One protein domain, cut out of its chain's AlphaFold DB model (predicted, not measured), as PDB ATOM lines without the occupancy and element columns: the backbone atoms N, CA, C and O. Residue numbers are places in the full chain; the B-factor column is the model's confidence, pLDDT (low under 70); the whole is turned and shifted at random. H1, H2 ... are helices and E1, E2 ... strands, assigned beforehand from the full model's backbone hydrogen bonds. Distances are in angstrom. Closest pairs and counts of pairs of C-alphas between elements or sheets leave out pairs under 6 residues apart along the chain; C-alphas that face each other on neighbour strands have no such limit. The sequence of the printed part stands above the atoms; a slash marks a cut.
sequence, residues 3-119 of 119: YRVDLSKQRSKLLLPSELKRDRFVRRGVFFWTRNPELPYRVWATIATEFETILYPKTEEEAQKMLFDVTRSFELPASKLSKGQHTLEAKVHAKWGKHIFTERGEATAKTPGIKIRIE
ATOM      1  N   TYR A   3     140.049 193.632 191.543       93.62
ATOM      2  CA  TYR A   3     139.574 192.596 190.648       93.62
ATOM      3  C   TYR A   3     139.893 192.975 189.204       93.62
ATOM      4  O   TYR A   3     139.819 194.141 188.810       93.62
ATOM      5  N   ARG A   4     140.247 191.973 188.406       94.31
ATOM      6  CA  ARG A   4     140.373 192.066 186.954       94.31
ATOM      7  C   ARG A   4     139.614 190.904 186.338       94.31
ATOM      8  O   ARG A   4     139.843 189.760 186.720       94.31
ATOM      9  N   VAL A   5     138.732 191.200 185.396       93.25
ATOM     10  CA  VAL A   5     137.993 190.196 184.634       93.25
ATOM     11  C   VAL A   5     138.422 190.314 183.182       93.25
ATOM     12  O   VAL A   5     138.239 191.357 182.560       93.25
ATOM     13  N   ASP A   6     139.018 189.249 182.664       92.94
ATOM     14  CA  ASP A   6     139.487 189.153 181.290       92.94
ATOM     15  C   ASP A   6     138.544 188.212 180.528       92.94
ATOM     16  O   ASP A   6     138.437 187.028 180.853       92.94
ATOM     17  N   LEU A   7     137.835 188.737 179.528       91.38
ATOM     18  CA  LEU A   7     136.975 187.958 178.643       91.38
ATOM     19  C   LEU A   7     137.750 187.603 177.379       91.38
ATOM     20  O   LEU A   7     138.251 188.481 176.674       91.38
ATOM     21  N   SER A   8     137.821 186.315 177.072       89.81
ATOM     22  CA  SER A   8     138.570 185.785 175.936       89.81
ATOM     23  C   SER A   8     137.687 184.926 175.041       89.81
ATOM     24  O   SER A   8     136.724 184.310 175.502       89.81
ATOM     25  N   LYS A   9     138.016 184.893 173.748       87.69
ATOM     26  CA  LYS A   9     137.460 183.925 172.803       87.69
ATOM     27  C   LYS A   9     138.529 182.957 172.337       87.69
ATOM     28  O   LYS A   9     139.680 183.335 172.115       87.69
ATOM     29  N   GLN A  10     138.103 181.731 172.089       83.88
ATOM     30  CA  GLN A  10     138.922 180.690 171.508       83.88
ATOM     31  C   GLN A  10     138.191 180.052 170.326       83.88
ATOM     32  O   GLN A  10     137.058 179.585 170.451       83.88
ATOM     33  N   ARG A  11     138.846 180.050 169.161       73.50
ATOM     34  CA  ARG A  11     138.301 179.497 167.908       73.50
ATOM     35  C   ARG A  11     138.628 178.009 167.742       73.50
ATOM     36  O   ARG A  11     137.852 177.257 167.170       73.50
ATOM     37  N   SER A  12     139.779 177.587 168.260       68.62
ATOM     38  CA  SER A  12     140.252 176.202 168.282       68.62
ATOM     39  C   SER A  12     141.099 175.980 169.530       68.62
ATOM     40  O   SER A  12     141.818 176.891 169.944       68.62
ATOM     41  N   LYS A  13     141.061 174.769 170.101       64.38
ATOM     42  CA  LYS A  13     141.883 174.385 171.264       64.38
ATOM     43  C   LYS A  13     143.393 174.552 171.025       64.38
ATOM     44  O   LYS A  13     144.136 174.715 171.983       64.38
ATOM     45  N   LEU A  14     143.817 174.537 169.761       59.78
ATOM     46  CA  LEU A  14     145.213 174.678 169.331       59.78
ATOM     47  C   LEU A  14     145.700 176.133 169.243       59.78
ATOM     48  O   LEU A  14     146.902 176.367 169.215       59.78
ATOM     49  N   LEU A  15     144.791 177.110 169.180       68.88
ATOM     50  CA  LEU A  15     145.147 178.525 169.074       68.88
ATOM     51  C   LEU A  15     145.098 179.206 170.442       68.88
ATOM     52  O   LEU A  15     144.249 178.885 171.277       68.88
ATOM     53  N   LEU A  16     145.985 180.188 170.629       72.06
ATOM     54  CA  LEU A  16     145.969 181.053 171.803       72.06
ATOM     55  C   LEU A  16     144.628 181.805 171.893       72.06
ATOM     56  O   LEU A  16     144.132 182.296 170.871       72.06
ATOM     57  N   PRO A  17     144.038 181.922 173.097       76.88
ATOM     58  CA  PRO A  17     142.829 182.708 173.295       76.88
ATOM     59  C   PRO A  17     143.085 184.177 172.956       76.88
ATOM     60  O   PRO A  17     144.057 184.770 173.425       76.88
ATOM     61  N   SER A  18     142.195 184.781 172.172       82.69
ATOM     62  CA  SER A  18     142.241 186.218 171.901       82.69
ATOM     63  C   SER A  18     141.386 186.969 172.917       82.69
ATOM     64  O   SER A  18     140.211 186.637 173.102       82.69
ATOM     65  N   GLU A  19     141.961 187.986 173.555       85.25
ATOM     66  CA  GLU A  19     141.263 188.860 174.500       85.25
ATOM     67  C   GLU A  19     140.224 189.728 173.772       85.25
ATOM     68  O   GLU A  19     140.514 190.354 172.755       85.25
ATOM     69  N   LEU A  20     138.994 189.752 174.286       87.25
ATOM     70  CA  LEU A  20     137.886 190.532 173.730       87.25
ATOM     71  C   LEU A  20     137.658 191.835 174.484       87.25
ATOM     72  O   LEU A  20     137.449 192.891 173.875       87.25
ATOM     73  N   LYS A  21     137.620 191.733 175.812       90.00
ATOM     74  CA  LYS A  21     137.328 192.836 176.717       90.00
ATOM     75  C   LYS A  21     137.946 192.539 178.074       90.00
ATOM     76  O   LYS A  21     137.998 191.391 178.506       90.00
ATOM     77  N   ARG A  22     138.374 193.599 178.741       92.38
ATOM     78  CA  ARG A  22     138.895 193.560 180.099       92.38
ATOM     79  C   ARG A  22     138.160 194.585 180.930       92.38
ATOM     80  O   ARG A  22     137.977 195.714 180.480       92.38
ATOM     81  N   ASP A  23     137.793 194.186 182.135       93.00
ATOM     82  CA  ASP A  23     137.240 195.067 183.151       93.00
ATOM     83  C   ASP A  23     138.093 195.011 184.422       93.00
ATOM     84  O   ASP A  23     138.714 193.988 184.737       93.00
ATOM     85  N   ARG A  24     138.184 196.135 185.129       93.19
ATOM     86  CA  ARG A  24     138.954 196.274 186.368       93.19
ATOM     87  C   ARG A  24     138.161 197.110 187.349       93.19
ATOM     88  O   ARG A  24     137.733 198.206 187.018       93.19
ATOM     89  N   PHE A  25     138.059 196.622 188.572       92.94
ATOM     90  CA  PHE A  25     137.351 197.328 189.629       92.94
ATOM     91  C   PHE A  25     137.949 197.006 190.995       92.94
ATOM     92  O   PHE A  25     138.753 196.081 191.150       92.94
ATOM     93  N   VAL A  26     137.588 197.798 191.997       92.12
ATOM     94  CA  VAL A  26     138.126 197.693 193.352       92.12
ATOM     95  C   VAL A  26     136.963 197.704 194.326       92.12
ATOM     96  O   VAL A  26     136.053 198.508 194.202       92.12
ATOM     97  N   ARG A  27     137.018 196.827 195.325       92.31
ATOM     98  CA  ARG A  27     136.111 196.861 196.474       92.31
ATOM     99  C   ARG A  27     136.912 196.938 197.756       92.31
ATOM    100  O   ARG A  27     137.934 196.255 197.888       92.31
ATOM    101  N   ARG A  28     136.479 197.755 198.707       91.19
ATOM    102  CA  ARG A  28     137.150 197.918 200.002       91.19
ATOM    103  C   ARG A  28     136.170 197.628 201.129       91.19
ATOM    104  O   ARG A  28     135.171 198.321 201.249       91.19
ATOM    105  N   GLY A  29     136.493 196.640 201.961       91.06
ATOM    106  CA  GLY A  29     135.845 196.472 203.257       91.06
ATOM    107  C   GLY A  29     136.367 197.526 204.232       91.06
ATOM    108  O   GLY A  29     137.582 197.710 204.331       91.06
ATOM    109  N   VAL A  30     135.471 198.235 204.909       89.94
ATOM    110  CA  VAL A  30     135.796 199.232 205.934       89.94
ATOM    111  C   VAL A  30     135.111 198.821 207.226       89.94
ATOM    112  O   VAL A  30     133.897 198.654 207.256       89.94
ATOM    113  N   PHE A  31     135.892 198.661 208.291       90.75
ATOM    114  CA  PHE A  31     135.357 198.337 209.606       90.75
ATOM    115  C   PHE A  31     134.999 199.608 210.372       90.75
ATOM    116  O   PHE A  31     135.743 200.589 210.337       90.75
ATOM    117  N   PHE A  32     133.876 199.584 211.079       91.19
ATOM    118  CA  PHE A  32     133.401 200.692 211.896       91.19
ATOM    119  C   PHE A  32     132.704 200.180 213.154       91.19
ATOM    120  O   PHE A  32     132.212 199.053 213.204       91.19
ATOM    121  N   TRP A  33     132.663 201.021 214.184       93.88
ATOM    122  CA  TRP A  33     131.914 200.727 215.398       93.88
ATOM    123  C   TRP A  33     130.450 201.134 215.233       93.88
ATOM    124  O   TRP A  33     130.158 202.250 214.807       93.88
ATOM    125  N   THR A  34     129.524 200.264 215.620       92.56
ATOM    126  CA  THR A  34     128.082 200.498 215.538       92.56
ATOM    127  C   THR A  34     127.388 200.207 216.866       92.56
ATOM    128  O   THR A  34     127.835 199.392 217.674       92.56
ATOM    129  N   ARG A  35     126.278 200.911 217.101       93.62
ATOM    130  CA  ARG A  35     125.329 200.648 218.196       93.62
ATOM    131  C   ARG A  35     123.961 200.198 217.679       93.62
ATOM    132  O   ARG A  35     123.019 200.139 218.459       93.62
ATOM    133  N   ASN A  36     123.843 199.933 216.378       91.06
ATOM    134  CA  ASN A  36     122.596 199.463 215.794       91.06
ATOM    135  C   ASN A  36     122.301 198.037 216.302       91.06
ATOM    136  O   ASN A  36     123.117 197.152 216.038       91.06
ATOM    137  N   PRO A  37     121.175 197.799 217.000       89.69
ATOM    138  CA  PRO A  37     120.810 196.466 217.474       89.69
ATOM    139  C   PRO A  37     120.469 195.483 216.344       89.69
ATOM    140  O   PRO A  37     120.463 194.283 216.583       89.69
ATOM    141  N   GLU A  38     120.193 195.962 215.125       89.31
ATOM    142  CA  GLU A  38     119.915 195.105 213.963       89.31
ATOM    143  C   GLU A  38     121.169 194.421 213.398       89.31
ATOM    144  O   GLU A  38     121.049 193.485 212.611       89.31
ATOM    145  N   LEU A  39     122.367 194.902 213.753       90.31
ATOM    146  CA  LEU A  39     123.626 194.342 213.270       90.31
ATOM    147  C   LEU A  39     124.188 193.331 214.277       90.31
ATOM    148  O   LEU A  39     124.148 193.584 215.483       90.31
ATOM    149  N   PRO A  40     124.772 192.216 213.808       87.88
ATOM    150  CA  PRO A  40     125.149 191.113 214.690       87.88
ATOM    151  C   PRO A  40     126.343 191.428 215.608       87.88
ATOM    152  O   PRO A  40     126.491 190.795 216.652       87.88
ATOM    153  N   TYR A  41     127.176 192.427 215.277       91.44
ATOM    154  CA  TYR A  41     128.363 192.784 216.065       91.44
ATOM    155  C   TYR A  41     128.544 194.291 216.234       91.44
ATOM    156  O   TYR A  41     128.137 195.098 215.401       91.44
ATOM    157  N   ARG A  42     129.254 194.669 217.308       92.31
ATOM    158  CA  ARG A  42     129.622 196.066 217.600       92.31
ATOM    159  C   ARG A  42     130.674 196.634 216.657       92.31
ATOM    160  O   ARG A  42     130.693 197.840 216.444       92.31
ATOM    161  N   VAL A  43     131.546 195.791 216.112       91.44
ATOM    162  CA  VAL A  43     132.433 196.157 215.006       91.44
ATOM    163  C   VAL A  43     131.854 195.511 213.763       91.44
ATOM    164  O   VAL A  43     131.772 194.289 213.688       91.44
ATOM    165  N   TRP A  44     131.432 196.333 212.813       93.56
ATOM    166  CA  TRP A  44     130.792 195.874 211.589       93.56
ATOM    167  C   TRP A  44     131.531 196.369 210.351       93.56
ATOM    168  O   TRP A  44     132.393 197.243 210.450       93.56
ATOM    169  N   ALA A  45     131.230 195.785 209.192       91.75
ATOM    170  CA  ALA A  45     131.899 196.091 207.936       91.75
ATOM    171  C   ALA A  45     130.934 196.722 206.927       91.75
ATOM    172  O   ALA A  45     129.834 196.222 206.706       91.75
ATOM    173  N   THR A  46     131.366 197.797 206.272       92.88
ATOM    174  CA  THR A  46     130.756 198.291 205.032       92.88
ATOM    175  C   THR A  46     131.628 197.942 203.838       92.88
ATOM    176  O   THR A  46     132.839 197.738 203.968       92.88
ATOM    177  N   ILE A  47     131.020 197.872 202.656       93.88
ATOM    178  CA  ILE A  47     131.734 197.617 201.406       93.88
ATOM    179  C   ILE A  47     131.648 198.873 200.551       93.88
ATOM    180  O   ILE A  47     130.576 199.240 200.083       93.88
ATOM    181  N   ALA A  48     132.786 199.522 200.323       91.38
ATOM    182  CA  ALA A  48     132.903 200.609 199.362       91.38
ATOM    183  C   ALA A  48     133.227 200.044 197.971       91.38
ATOM    184  O   ALA A  48     134.182 199.270 197.816       91.38
ATOM    185  N   THR A  49     132.438 200.429 196.972       88.81
ATOM    186  CA  THR A  49     132.681 200.110 195.557       88.81
ATOM    187  C   THR A  49     133.666 201.095 194.924       88.81
ATOM    188  O   THR A  49     134.049 202.099 195.528       88.81
ATOM    189  N   GLU A  50     134.066 200.829 193.681       82.94
ATOM    190  CA  GLU A  50     134.914 201.718 192.885       82.94
ATOM    191  C   GLU A  50     134.322 203.124 192.662       82.94
ATOM    192  O   GLU A  50     135.074 204.055 192.396       82.94
ATOM    193  N   PHE A  51     133.003 203.281 192.808       82.06
ATOM    194  CA  PHE A  51     132.278 204.546 192.637       82.06
ATOM    195  C   PHE A  51     131.978 205.244 193.969       82.06
ATOM    196  O   PHE A  51     131.018 206.002 194.064       82.06
ATOM    197  N   GLU A  52     132.728 204.912 195.024       79.56
ATOM    198  CA  GLU A  52     132.535 205.430 196.388       79.56
ATOM    199  C   GLU A  52     131.146 205.145 196.987       79.56
ATOM    200  O   GLU A  52     130.786 205.661 198.043       79.56
ATOM    201  N   THR A  53     130.366 204.260 196.360       86.56
ATOM    202  CA  THR A  53     129.085 203.817 196.907       86.56
ATOM    203  C   THR A  53     129.351 202.903 198.093       86.56
ATOM    204  O   THR A  53     130.035 201.884 197.959       86.56
ATOM    205  N   ILE A  54     128.807 203.265 199.254       89.56
ATOM    206  CA  ILE A  54     128.938 202.489 200.485       89.56
ATOM    207  C   ILE A  54     127.735 201.558 200.606       89.56
ATOM    208  O   ILE A  54     126.595 202.003 200.718       89.56
ATOM    209  N   LEU A  55     128.007 200.260 200.596       90.81
ATOM    210  CA  LEU A  55     127.028 199.210 200.825       90.81
ATOM    211  C   LEU A  55     127.048 198.810 202.303       90.81
ATOM    212  O   LEU A  55     128.117 198.575 202.877       90.81
ATOM    213  N   TYR A  56     125.857 198.722 202.892       90.50
ATOM    214  CA  TYR A  56     125.638 198.371 204.294       90.50
ATOM    215  C   TYR A  56     125.005 196.976 204.378       90.50
ATOM    216  O   TYR A  56     123.777 196.873 204.373       90.50
ATOM    217  N   PRO A  57     125.811 195.902 204.409       92.94
ATOM    218  CA  PRO A  57     125.287 194.554 204.605       92.94
ATOM    219  C   PRO A  57     124.666 194.427 205.998       92.94
ATOM    220  O   PRO A  57     125.171 195.018 206.957       92.94
ATOM    221  N   LYS A  58     123.592 193.648 206.124       91.06
ATOM    222  CA  LYS A  58     122.944 193.373 207.416       91.06
ATOM    223  C   LYS A  58     123.416 192.068 208.046       91.06
ATOM    224  O   LYS A  58     123.421 191.955 209.266       91.06
ATOM    225  N   THR A  59     123.852 191.115 207.224       92.44
ATOM    226  CA  THR A  59     124.382 189.821 207.673       92.44
ATOM    227  C   THR A  59     125.815 189.605 207.192       92.44
ATOM    228  O   THR A  59     126.308 190.313 206.308       92.44
ATOM    229  N   GLU A  60     126.505 188.628 207.779       91.06
ATOM    230  CA  GLU A  60     127.865 188.274 207.359       91.06
ATOM    231  C   GLU A  60     127.888 187.745 205.927       91.06
ATOM    232  O   GLU A  60     128.774 188.089 205.147       91.06
ATOM    233  N   GLU A  61     126.885 186.951 205.558       92.44
ATOM    234  CA  GLU A  61     126.758 186.357 204.232       92.44
ATOM    235  C   GLU A  61     126.564 187.441 203.173       92.44
ATOM    236  O   GLU A  61     127.163 187.377 202.100       92.44
ATOM    237  N   GLU A  62     125.761 188.467 203.467       92.12
ATOM    238  CA  GLU A  62     125.632 189.631 202.592       92.12
ATOM    239  C   GLU A  62     126.961 190.371 202.454       92.12
ATOM    240  O   GLU A  62     127.359 190.703 201.338       92.12
ATOM    241  N   ALA A  63     127.676 190.590 203.560       91.25
ATOM    242  CA  ALA A  63     128.969 191.263 203.537       91.25
ATOM    243  C   ALA A  63     129.986 190.488 202.685       91.25
ATOM    244  O   ALA A  63     130.690 191.074 201.856       91.25
ATOM    245  N   GLN A  64     130.017 189.162 202.844       91.69
ATOM    246  CA  GLN A  64     130.857 188.257 202.073       91.69
ATOM    247  C   GLN A  64     130.522 188.342 200.581       91.69
ATOM    248  O   GLN A  64     131.412 188.609 199.771       91.69
ATOM    249  N   LYS A  65     129.247 188.195 200.204       93.00
ATOM    250  CA  LYS A  65     128.815 188.286 198.801       93.00
ATOM    251  C   LYS A  65     129.135 189.654 198.202       93.00
ATOM    252  O   LYS A  65     129.733 189.739 197.133       93.00
ATOM    253  N   MET A  66     128.829 190.744 198.904       91.56
ATOM    254  CA  MET A  66     129.122 192.101 198.430       91.56
ATOM    255  C   MET A  66     130.622 192.332 198.218       91.56
ATOM    256  O   MET A  66     131.015 193.015 197.269       91.56
ATOM    257  N   LEU A  67     131.483 191.760 199.060       91.12
ATOM    258  CA  LEU A  67     132.929 191.933 198.939       91.12
ATOM    259  C   LEU A  67     133.556 191.024 197.872       91.12
ATOM    260  O   LEU A  67     134.421 191.497 197.124       91.12
ATOM    261  N   PHE A  68     133.130 189.761 197.790       90.94
ATOM    262  CA  PHE A  68     133.815 188.709 197.029       90.94
ATOM    263  C   PHE A  68     133.100 188.267 195.745       90.94
ATOM    264  O   PHE A  68     133.790 187.897 194.795       90.94
ATOM    265  N   ASP A  69     131.768 188.342 195.658       91.06
ATOM    266  CA  ASP A  69     131.049 187.855 194.474       91.06
ATOM    267  C   ASP A  69     131.204 188.817 193.295       91.06
ATOM    268  O   ASP A  69     130.903 190.017 193.367       91.06
ATOM    269  N   VAL A  70     131.654 188.281 192.163       87.25
ATOM    270  CA  VAL A  70     131.896 189.049 190.940       87.25
ATOM    271  C   VAL A  70     130.853 188.698 189.888       87.25
ATOM    272  O   VAL A  70     130.966 187.684 189.206       87.25
ATOM    273  N   THR A  71     129.889 189.597 189.697       88.06
ATOM    274  CA  THR A  71     128.914 189.532 188.601       88.06
ATOM    275  C   THR A  71     129.152 190.709 187.666       88.06
ATOM    276  O   THR A  71     129.009 191.863 188.071       88.06
ATOM    277  N   ARG A  72     129.555 190.432 186.421       86.94
ATOM    278  CA  ARG A  72     129.798 191.453 185.391       86.94
ATOM    279  C   ARG A  72     129.154 191.036 184.077       86.94
ATOM    280  O   ARG A  72     129.332 189.906 183.626       86.94
ATOM    281  N   SER A  73     128.424 191.962 183.468       88.31
ATOM    282  CA  SER A  73     127.854 191.817 182.134       88.31
ATOM    283  C   SER A  73     128.778 192.463 181.104       88.31
ATOM    284  O   SER A  73     129.322 193.549 181.305       88.31
ATOM    285  N   PHE A  74     128.973 191.781 179.977       86.56
ATOM    286  CA  PHE A  74     129.770 192.288 178.870       86.56
ATOM    287  C   PHE A  74     128.925 192.337 177.608       86.56
ATOM    288  O   PHE A  74     128.552 191.305 177.060       86.56
ATOM    289  N   GLU A  75     128.691 193.542 177.109       86.44
ATOM    290  CA  GLU A  75     128.152 193.738 175.769       86.44
ATOM    291  C   GLU A  75     129.283 193.655 174.742       86.44
ATOM    292  O   GLU A  75     130.338 194.291 174.891       86.44
ATOM    293  N   LEU A  76     129.073 192.835 173.712       85.25
ATOM    294  CA  LEU A  76     130.035 192.580 172.649       85.25
ATOM    295  C   LEU A  76     129.349 192.693 171.284       85.25
ATOM    296  O   LEU A  76     128.350 192.014 171.053       85.25
ATOM    297  N   PRO A  77     129.902 193.475 170.341       82.69
ATOM    298  CA  PRO A  77     129.401 193.483 168.976       82.69
ATOM    299  C   PRO A  77     129.768 192.174 168.263       82.69
ATOM    300  O   PRO A  77     130.901 191.691 168.371       82.69
ATOM    301  N   ALA A  78     128.840 191.633 167.469       79.62
ATOM    302  CA  ALA A  78     129.043 190.393 166.709       79.62
ATOM    303  C   ALA A  78     130.252 190.464 165.753       79.62
ATOM    304  O   ALA A  78     130.945 189.469 165.533       79.62
ATOM    305  N   SER A  79     130.579 191.664 165.259       80.31
ATOM    306  CA  SER A  79     131.751 191.918 164.414       80.31
ATOM    307  C   SER A  79     133.077 191.528 165.078       80.31
ATOM    308  O   SER A  79     133.978 191.041 164.397       80.31
ATOM    309  N   LYS A  80     133.200 191.657 166.410       80.00
ATOM    310  CA  LYS A  80     134.412 191.249 167.147       80.00
ATOM    311  C   LYS A  80     134.577 189.740 167.239       80.00
ATOM    312  O   LYS A  80     135.693 189.248 167.427       80.00
ATOM    313  N   LEU A  81     133.488 188.992 167.143       78.94
ATOM    314  CA  LEU A  81     133.512 187.545 167.279       78.94
ATOM    315  C   LEU A  81     133.853 186.882 165.942       78.94
ATOM    316  O   LEU A  81     134.636 185.942 165.970       78.94
ATOM    317  N   SER A  82     133.473 187.489 164.810       79.06
ATOM    318  CA  SER A  82     133.622 186.975 163.436       79.06
ATOM    319  C   SER A  82     132.841 185.682 163.183       79.06
ATOM    320  O   SER A  82     132.447 184.982 164.114       79.06
ATOM    321  N   LYS A  83     132.575 185.365 161.911       82.75
ATOM    322  CA  LYS A  83     131.769 184.191 161.550       82.75
ATOM    323  C   LYS A  83     132.428 182.885 162.000       82.75
ATOM    324  O   LYS A  83     133.660 182.738 161.965       82.75
ATOM    325  N   GLY A  84     131.597 181.930 162.400       84.12
ATOM    326  CA  GLY A  84     131.996 180.596 162.836       84.12
ATOM    327  C   GLY A  84     131.678 180.303 164.301       84.12
ATOM    328  O   GLY A  84     130.923 181.016 164.961       84.12
ATOM    329  N   GLN A  85     132.244 179.203 164.792       86.62
ATOM    330  CA  GLN A  85     132.064 178.737 166.162       86.62
ATOM    331  C   GLN A  85     133.186 179.263 167.059       86.62
ATOM    332  O   GLN A  85     134.366 179.147 166.726       86.62
ATOM    333  N   HIS A  86     132.812 179.811 168.212       87.31
ATOM    334  CA  HIS A  86     133.739 180.334 169.213       87.31
ATOM    335  C   HIS A  86     133.372 179.801 170.588       87.31
ATOM    336  O   HIS A  86     132.201 179.592 170.894       87.31
ATOM    337  N   THR A  87     134.379 179.596 171.427       89.38
ATOM    338  CA  THR A  87     134.199 179.344 172.858       89.38
ATOM    339  C   THR A  87     134.586 180.607 173.613       89.38
ATOM    340  O   THR A  87     135.677 181.132 173.399       89.38
ATOM    341  N   LEU A  88     133.687 181.119 174.448       89.69
ATOM    342  CA  LEU A  88     133.918 182.271 175.311       89.69
ATOM    343  C   LEU A  88     134.256 181.809 176.720       89.69
ATOM    344  O   LEU A  88     133.524 181.013 177.303       89.69
ATOM    345  N   GLU A  89     135.334 182.350 177.269       91.12
ATOM    346  CA  GLU A  89     135.789 182.074 178.628       91.12
ATOM    347  C   GLU A  89     136.121 183.389 179.327       91.12
ATOM    348  O   GLU A  89     136.820 184.241 178.768       91.12
ATOM    349  N   ALA A  90     135.649 183.540 180.563       91.75
ATOM    350  CA  ALA A  90     136.029 184.641 181.428       91.75
ATOM    351  C   ALA A  90     137.015 184.148 182.489       91.75
ATOM    352  O   ALA A  90     136.817 183.112 183.129       91.75
ATOM    353  N   LYS A  91     138.084 184.911 182.694       93.62
ATOM    354  CA  LYS A  91     139.057 184.687 183.759       93.62
ATOM    355  C   LYS A  91     138.968 185.828 184.758       93.62
ATOM    356  O   LYS A  91     139.148 186.988 184.399       93.62
ATOM    357  N   VAL A  92     138.706 185.492 186.014       94.25
ATOM    358  CA  VAL A  92     138.668 186.444 187.121       94.25
ATOM    359  C   VAL A  92     139.981 186.351 187.880       94.25
ATOM    360  O   VAL A  92     140.446 185.270 188.233       94.25
ATOM    361  N   HIS A  93     140.582 187.501 188.130       95.19
ATOM    362  CA  HIS A  93     141.767 187.682 188.944       95.19
ATOM    363  C   HIS A  93     141.409 188.588 190.116       95.19
ATOM    364  O   HIS A  93     140.907 189.691 189.909       95.19
ATOM    365  N   ALA A  94     141.701 188.153 191.333       95.06
ATOM    366  CA  ALA A  94     141.562 188.942 192.545       95.06
ATOM    367  C   ALA A  94     142.938 189.111 193.190       95.06
ATOM    368  O   ALA A  94     143.722 188.169 193.246       95.06
ATOM    369  N   LYS A  95     143.232 190.310 193.690       95.06
ATOM    370  CA  LYS A  95     144.438 190.584 194.475       95.06
ATOM    371  C   LYS A  95     144.125 191.470 195.669       95.06
ATOM    372  O   LYS A  95     143.278 192.372 195.595       95.06
ATOM    373  N   TRP A  96     144.835 191.257 196.764       94.56
ATOM    374  CA  TRP A  96     144.699 192.061 197.970       94.56
ATOM    375  C   TRP A  96     146.052 192.328 198.622       94.56
ATOM    376  O   TRP A  96     147.010 191.568 198.491       94.56
ATOM    377  N   GLY A  97     146.134 193.488 199.271       91.94
ATOM    378  CA  GLY A  97     147.315 193.893 200.020       91.94
ATOM    379  C   GLY A  97     147.368 193.226 201.389       91.94
ATOM    380  O   GLY A  97     146.417 192.568 201.808       91.94
ATOM    381  N   LYS A  98     148.485 193.448 202.083       91.62
ATOM    382  CA  LYS A  98     148.609 193.097 203.494       91.62
ATOM    383  C   LYS A  98     147.716 194.021 204.325       91.62
ATOM    384  O   LYS A  98     147.691 195.228 204.086       91.62
ATOM    385  N   HIS A  99     147.014 193.451 205.289       86.62
ATOM    386  CA  HIS A  99     146.244 194.142 206.312       86.62
ATOM    387  C   HIS A  99     146.533 193.498 207.674       86.62
ATOM    388  O   HIS A  99     147.147 192.439 207.747       86.62
ATOM    389  N   ILE A 100     146.057 194.101 208.762       87.44
ATOM    390  CA  ILE A 100     146.173 193.527 210.116       87.44
ATOM    391  C   ILE A 100     145.496 192.145 210.206       87.44
ATOM    392  O   ILE A 100     145.909 191.300 210.988       87.44
ATOM    393  N   PHE A 101     144.475 191.910 209.375       83.44
ATOM    394  CA  PHE A 101     143.662 190.689 209.386       83.44
ATOM    395  C   PHE A 101     143.979 189.724 208.238       83.44
ATOM    396  O   PHE A 101     143.429 188.628 208.199       83.44
ATOM    397  N   THR A 102     144.806 190.127 207.269       88.12
ATOM    398  CA  THR A 102     145.067 189.331 206.064       88.12
ATOM    399  C   THR A 102     146.489 189.531 205.560       88.12
ATOM    400  O   THR A 102     146.991 190.651 205.479       88.12
ATOM    401  N   GLU A 103     147.132 188.452 205.128       94.00
ATOM    402  CA  GLU A 103     148.386 188.562 204.386       94.00
ATOM    403  C   GLU A 103     148.131 188.936 202.924       94.00
ATOM    404  O   GLU A 103     147.037 188.736 202.386       94.00
ATOM    405  N   ARG A 104     149.150 189.504 202.269       95.19
ATOM    406  CA  ARG A 104     149.086 189.802 200.832       95.19
ATOM    407  C   ARG A 104     148.831 188.506 200.061       95.19
ATOM    408  O   ARG A 104     149.514 187.514 200.288       95.19
ATOM    409  N   GLY A 105     147.916 188.551 199.100       95.19
ATOM    410  CA  GLY A 105     147.601 187.386 198.288       95.19
ATOM    411  C   GLY A 105     146.920 187.723 196.972       95.19
ATOM    412  O   GLY A 105     146.520 188.863 196.706       95.19
ATOM    413  N   GLU A 106     146.812 186.696 196.143       96.00
ATOM    414  CA  GLU A 106     146.085 186.717 194.887       96.00
ATOM    415  C   GLU A 106     145.340 185.400 194.682       96.00
ATOM    416  O   GLU A 106     145.724 184.355 195.204       96.00
ATOM    417  N   ALA A 107     144.255 185.459 193.921       94.19
ATOM    418  CA  ALA A 107     143.460 184.308 193.536       94.19
ATOM    419  C   ALA A 107     143.024 184.462 192.082       94.19
ATOM    420  O   ALA A 107     142.784 185.572 191.598       94.19
ATOM    421  N   THR A 108     142.905 183.343 191.371       94.88
ATOM    422  CA  THR A 108     142.405 183.348 189.995       94.88
ATOM    423  C   THR A 108     141.403 182.229 189.791       94.88
ATOM    424  O   THR A 108     141.591 181.130 190.303       94.88
ATOM    425  N   ALA A 109     140.360 182.510 189.023       92.31
ATOM    426  CA  ALA A 109     139.331 181.554 188.651       92.31
ATOM    427  C   ALA A 109     139.000 181.705 187.163       92.31
ATOM    428  O   ALA A 109     139.194 182.770 186.572       92.31
ATOM    429  N   LYS A 110     138.504 180.633 186.550       91.19
ATOM    430  CA  LYS A 110     138.011 180.632 185.171       91.19
ATOM    431  C   LYS A 110     136.581 180.122 185.148       91.19
ATOM    432  O   LYS A 110     136.255 179.186 185.873       91.19
ATOM    433  N   THR A 111     135.750 180.719 184.307       88.94
ATOM    434  CA  THR A 111     134.416 180.194 184.031       88.94
ATOM    435  C   THR A 111     134.507 179.000 183.082       88.94
ATOM    436  O   THR A 111     135.452 178.914 182.292       88.94
ATOM    437  N   PRO A 112     133.507 178.104 183.085       88.56
ATOM    438  CA  PRO A 112     133.319 177.166 181.989       88.56
ATOM    439  C   PRO A 112     133.212 177.900 180.646       88.56
ATOM    440  O   PRO A 112     132.685 179.015 180.575       88.56
ATOM    441  N   GLY A 113     133.712 177.267 179.585       86.88
ATOM    442  CA  GLY A 113     133.637 177.804 178.233       86.88
ATOM    443  C   GLY A 113     132.228 177.704 177.655       86.88
ATOM    444  O   GLY A 113     131.645 176.620 177.600       86.88
ATOM    445  N   ILE A 114     131.693 178.824 177.176       89.19
ATOM    446  CA  ILE A 114     130.383 178.894 176.520       89.19
ATOM    447  C   ILE A 114     130.590 178.854 175.009       89.19
ATOM    448  O   ILE A 114     131.290 179.696 174.451       89.19
ATOM    449  N   LYS A 115     129.970 177.889 174.326       89.06
ATOM    450  CA  LYS A 115     130.039 177.783 172.863       89.06
ATOM    451  C   LYS A 115     128.973 178.657 172.218       89.06
ATOM    452  O   LYS A 115     127.793 178.512 172.515       89.06
ATOM    453  N   ILE A 116     129.392 179.499 171.286       88.06
ATOM    454  CA  ILE A 116     128.520 180.343 170.472       88.06
ATOM    455  C   ILE A 116     128.838 180.150 168.989       88.06
ATOM    456  O   ILE A 116     129.980 179.868 168.617       88.06
ATOM    457  N   ARG A 117     127.829 180.295 168.132       85.88
ATOM    458  CA  ARG A 117     127.967 180.237 166.673       85.88
ATOM    459  C   ARG A 117     127.407 181.521 166.080       85.88
ATOM    460  O   ARG A 117     126.316 181.932 166.454       85.88
ATOM    461  N   ILE A 118     128.172 182.142 165.189       84.88
ATOM    462  CA  ILE A 118     127.786 183.369 164.489       84.88
ATOM    463  C   ILE A 118     127.789 183.089 162.994       84.88
ATOM    464  O   ILE A 118     128.790 182.591 162.465       84.88
ATOM    465  N   GLU A 119     126.664 183.387 162.352       79.94
ATOM    466  CA  GLU A 119     126.403 183.161 160.924       79.94
ATOM    467  C   GLU A 119     126.803 184.347 160.036       79.94
ATOM    468  O   GLU A 119     126.816 185.511 160.498       79.94
TER     469      GLU A 119
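This is residues 3 to 119 of the 119 residues of an uncharacterized protein of Crenarchaeota archaeon 13_1_20CM_2_53_14 (UniProt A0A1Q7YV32). The model is a long rod made of two sheets roughly end to end: a twisted sheet of E1, E2, E5, E6 and E7, and a two-strand hairpin, E3 and E4, with H1 packed on it. E2 runs on into E3 and joins the two, while the tip between E5 and E6, residues 98 to 103, sticks out free. The printed part has 117 residues with two named helices and seven named strands, in the order E1 E2 E3 E4 H1 H2 E5 E6 E7; it is mostly strand, and the neighbour strands are antiparallel. The whole is loose, with a radius of gyration of the C-alphas of 18.9 A and spans of 60 by 27 by 22 A.

Begin at E1, residues 3 to 10, which forms a hairpin with E2, residues 18 to 26; there N 5 and O 23 are 2.9 A apart. E5, residues 84 to 96, is on the other side of E1, antiparallel, with N 6 and O 91 at 2.9 A. E5 pairs in a staggered way: on its side away from E1 look for E6, residues 105 to 110, with N 94 and O 107 at 2.8 A, and for E7, residues 114 to 118, with N 86 and O 116 at 2.9 A. E2 bends by 51 degrees at residue 21 and runs on at 16 degrees into E3, residues 28 to 33. E3 forms a hairpin with E4, residues 43 to 48, with N 30 and O 46 at 2.8 A. Residues 47 to 48 of E4 also pair, antiparallel, with residues 54 to 55. The closest C-alphas of E4 and H1, residues 60 to 68, are those of Ile 47 and Leu 67, 6.3 A apart. H2, residues 78 to 81, stands at the level of the branched sheet, at a height of 0.1 A. In H1 every O i to N i+4 pair is within hydrogen-bond range; H2 is too short for such a pair.

Find C-alpha 3 at (139.574, 192.596, 190.648); from there E1 runs 22.6 A, and E2 then runs 24.7 A. E3 measures 16.5 A, E4 16.3 A and H1 11.9 A. E5, the longest strand, starts at C-alpha 84, (131.996, 180.596, 162.836), and spans 39.1 A. E6 covers 17.6 A, and E7 ends at C-alpha 118, (127.786, 183.369, 164.489).

The C-alphas of Arg 35 and Glu 119, the two farthest apart, are 59.9 A from each other. The printed part has no cut, and the link from E4 to H1, 11 residues, is long. Look for low confidence at residues 12 to 15, with pLDDT under 70; the mean of the printed part is 88.4.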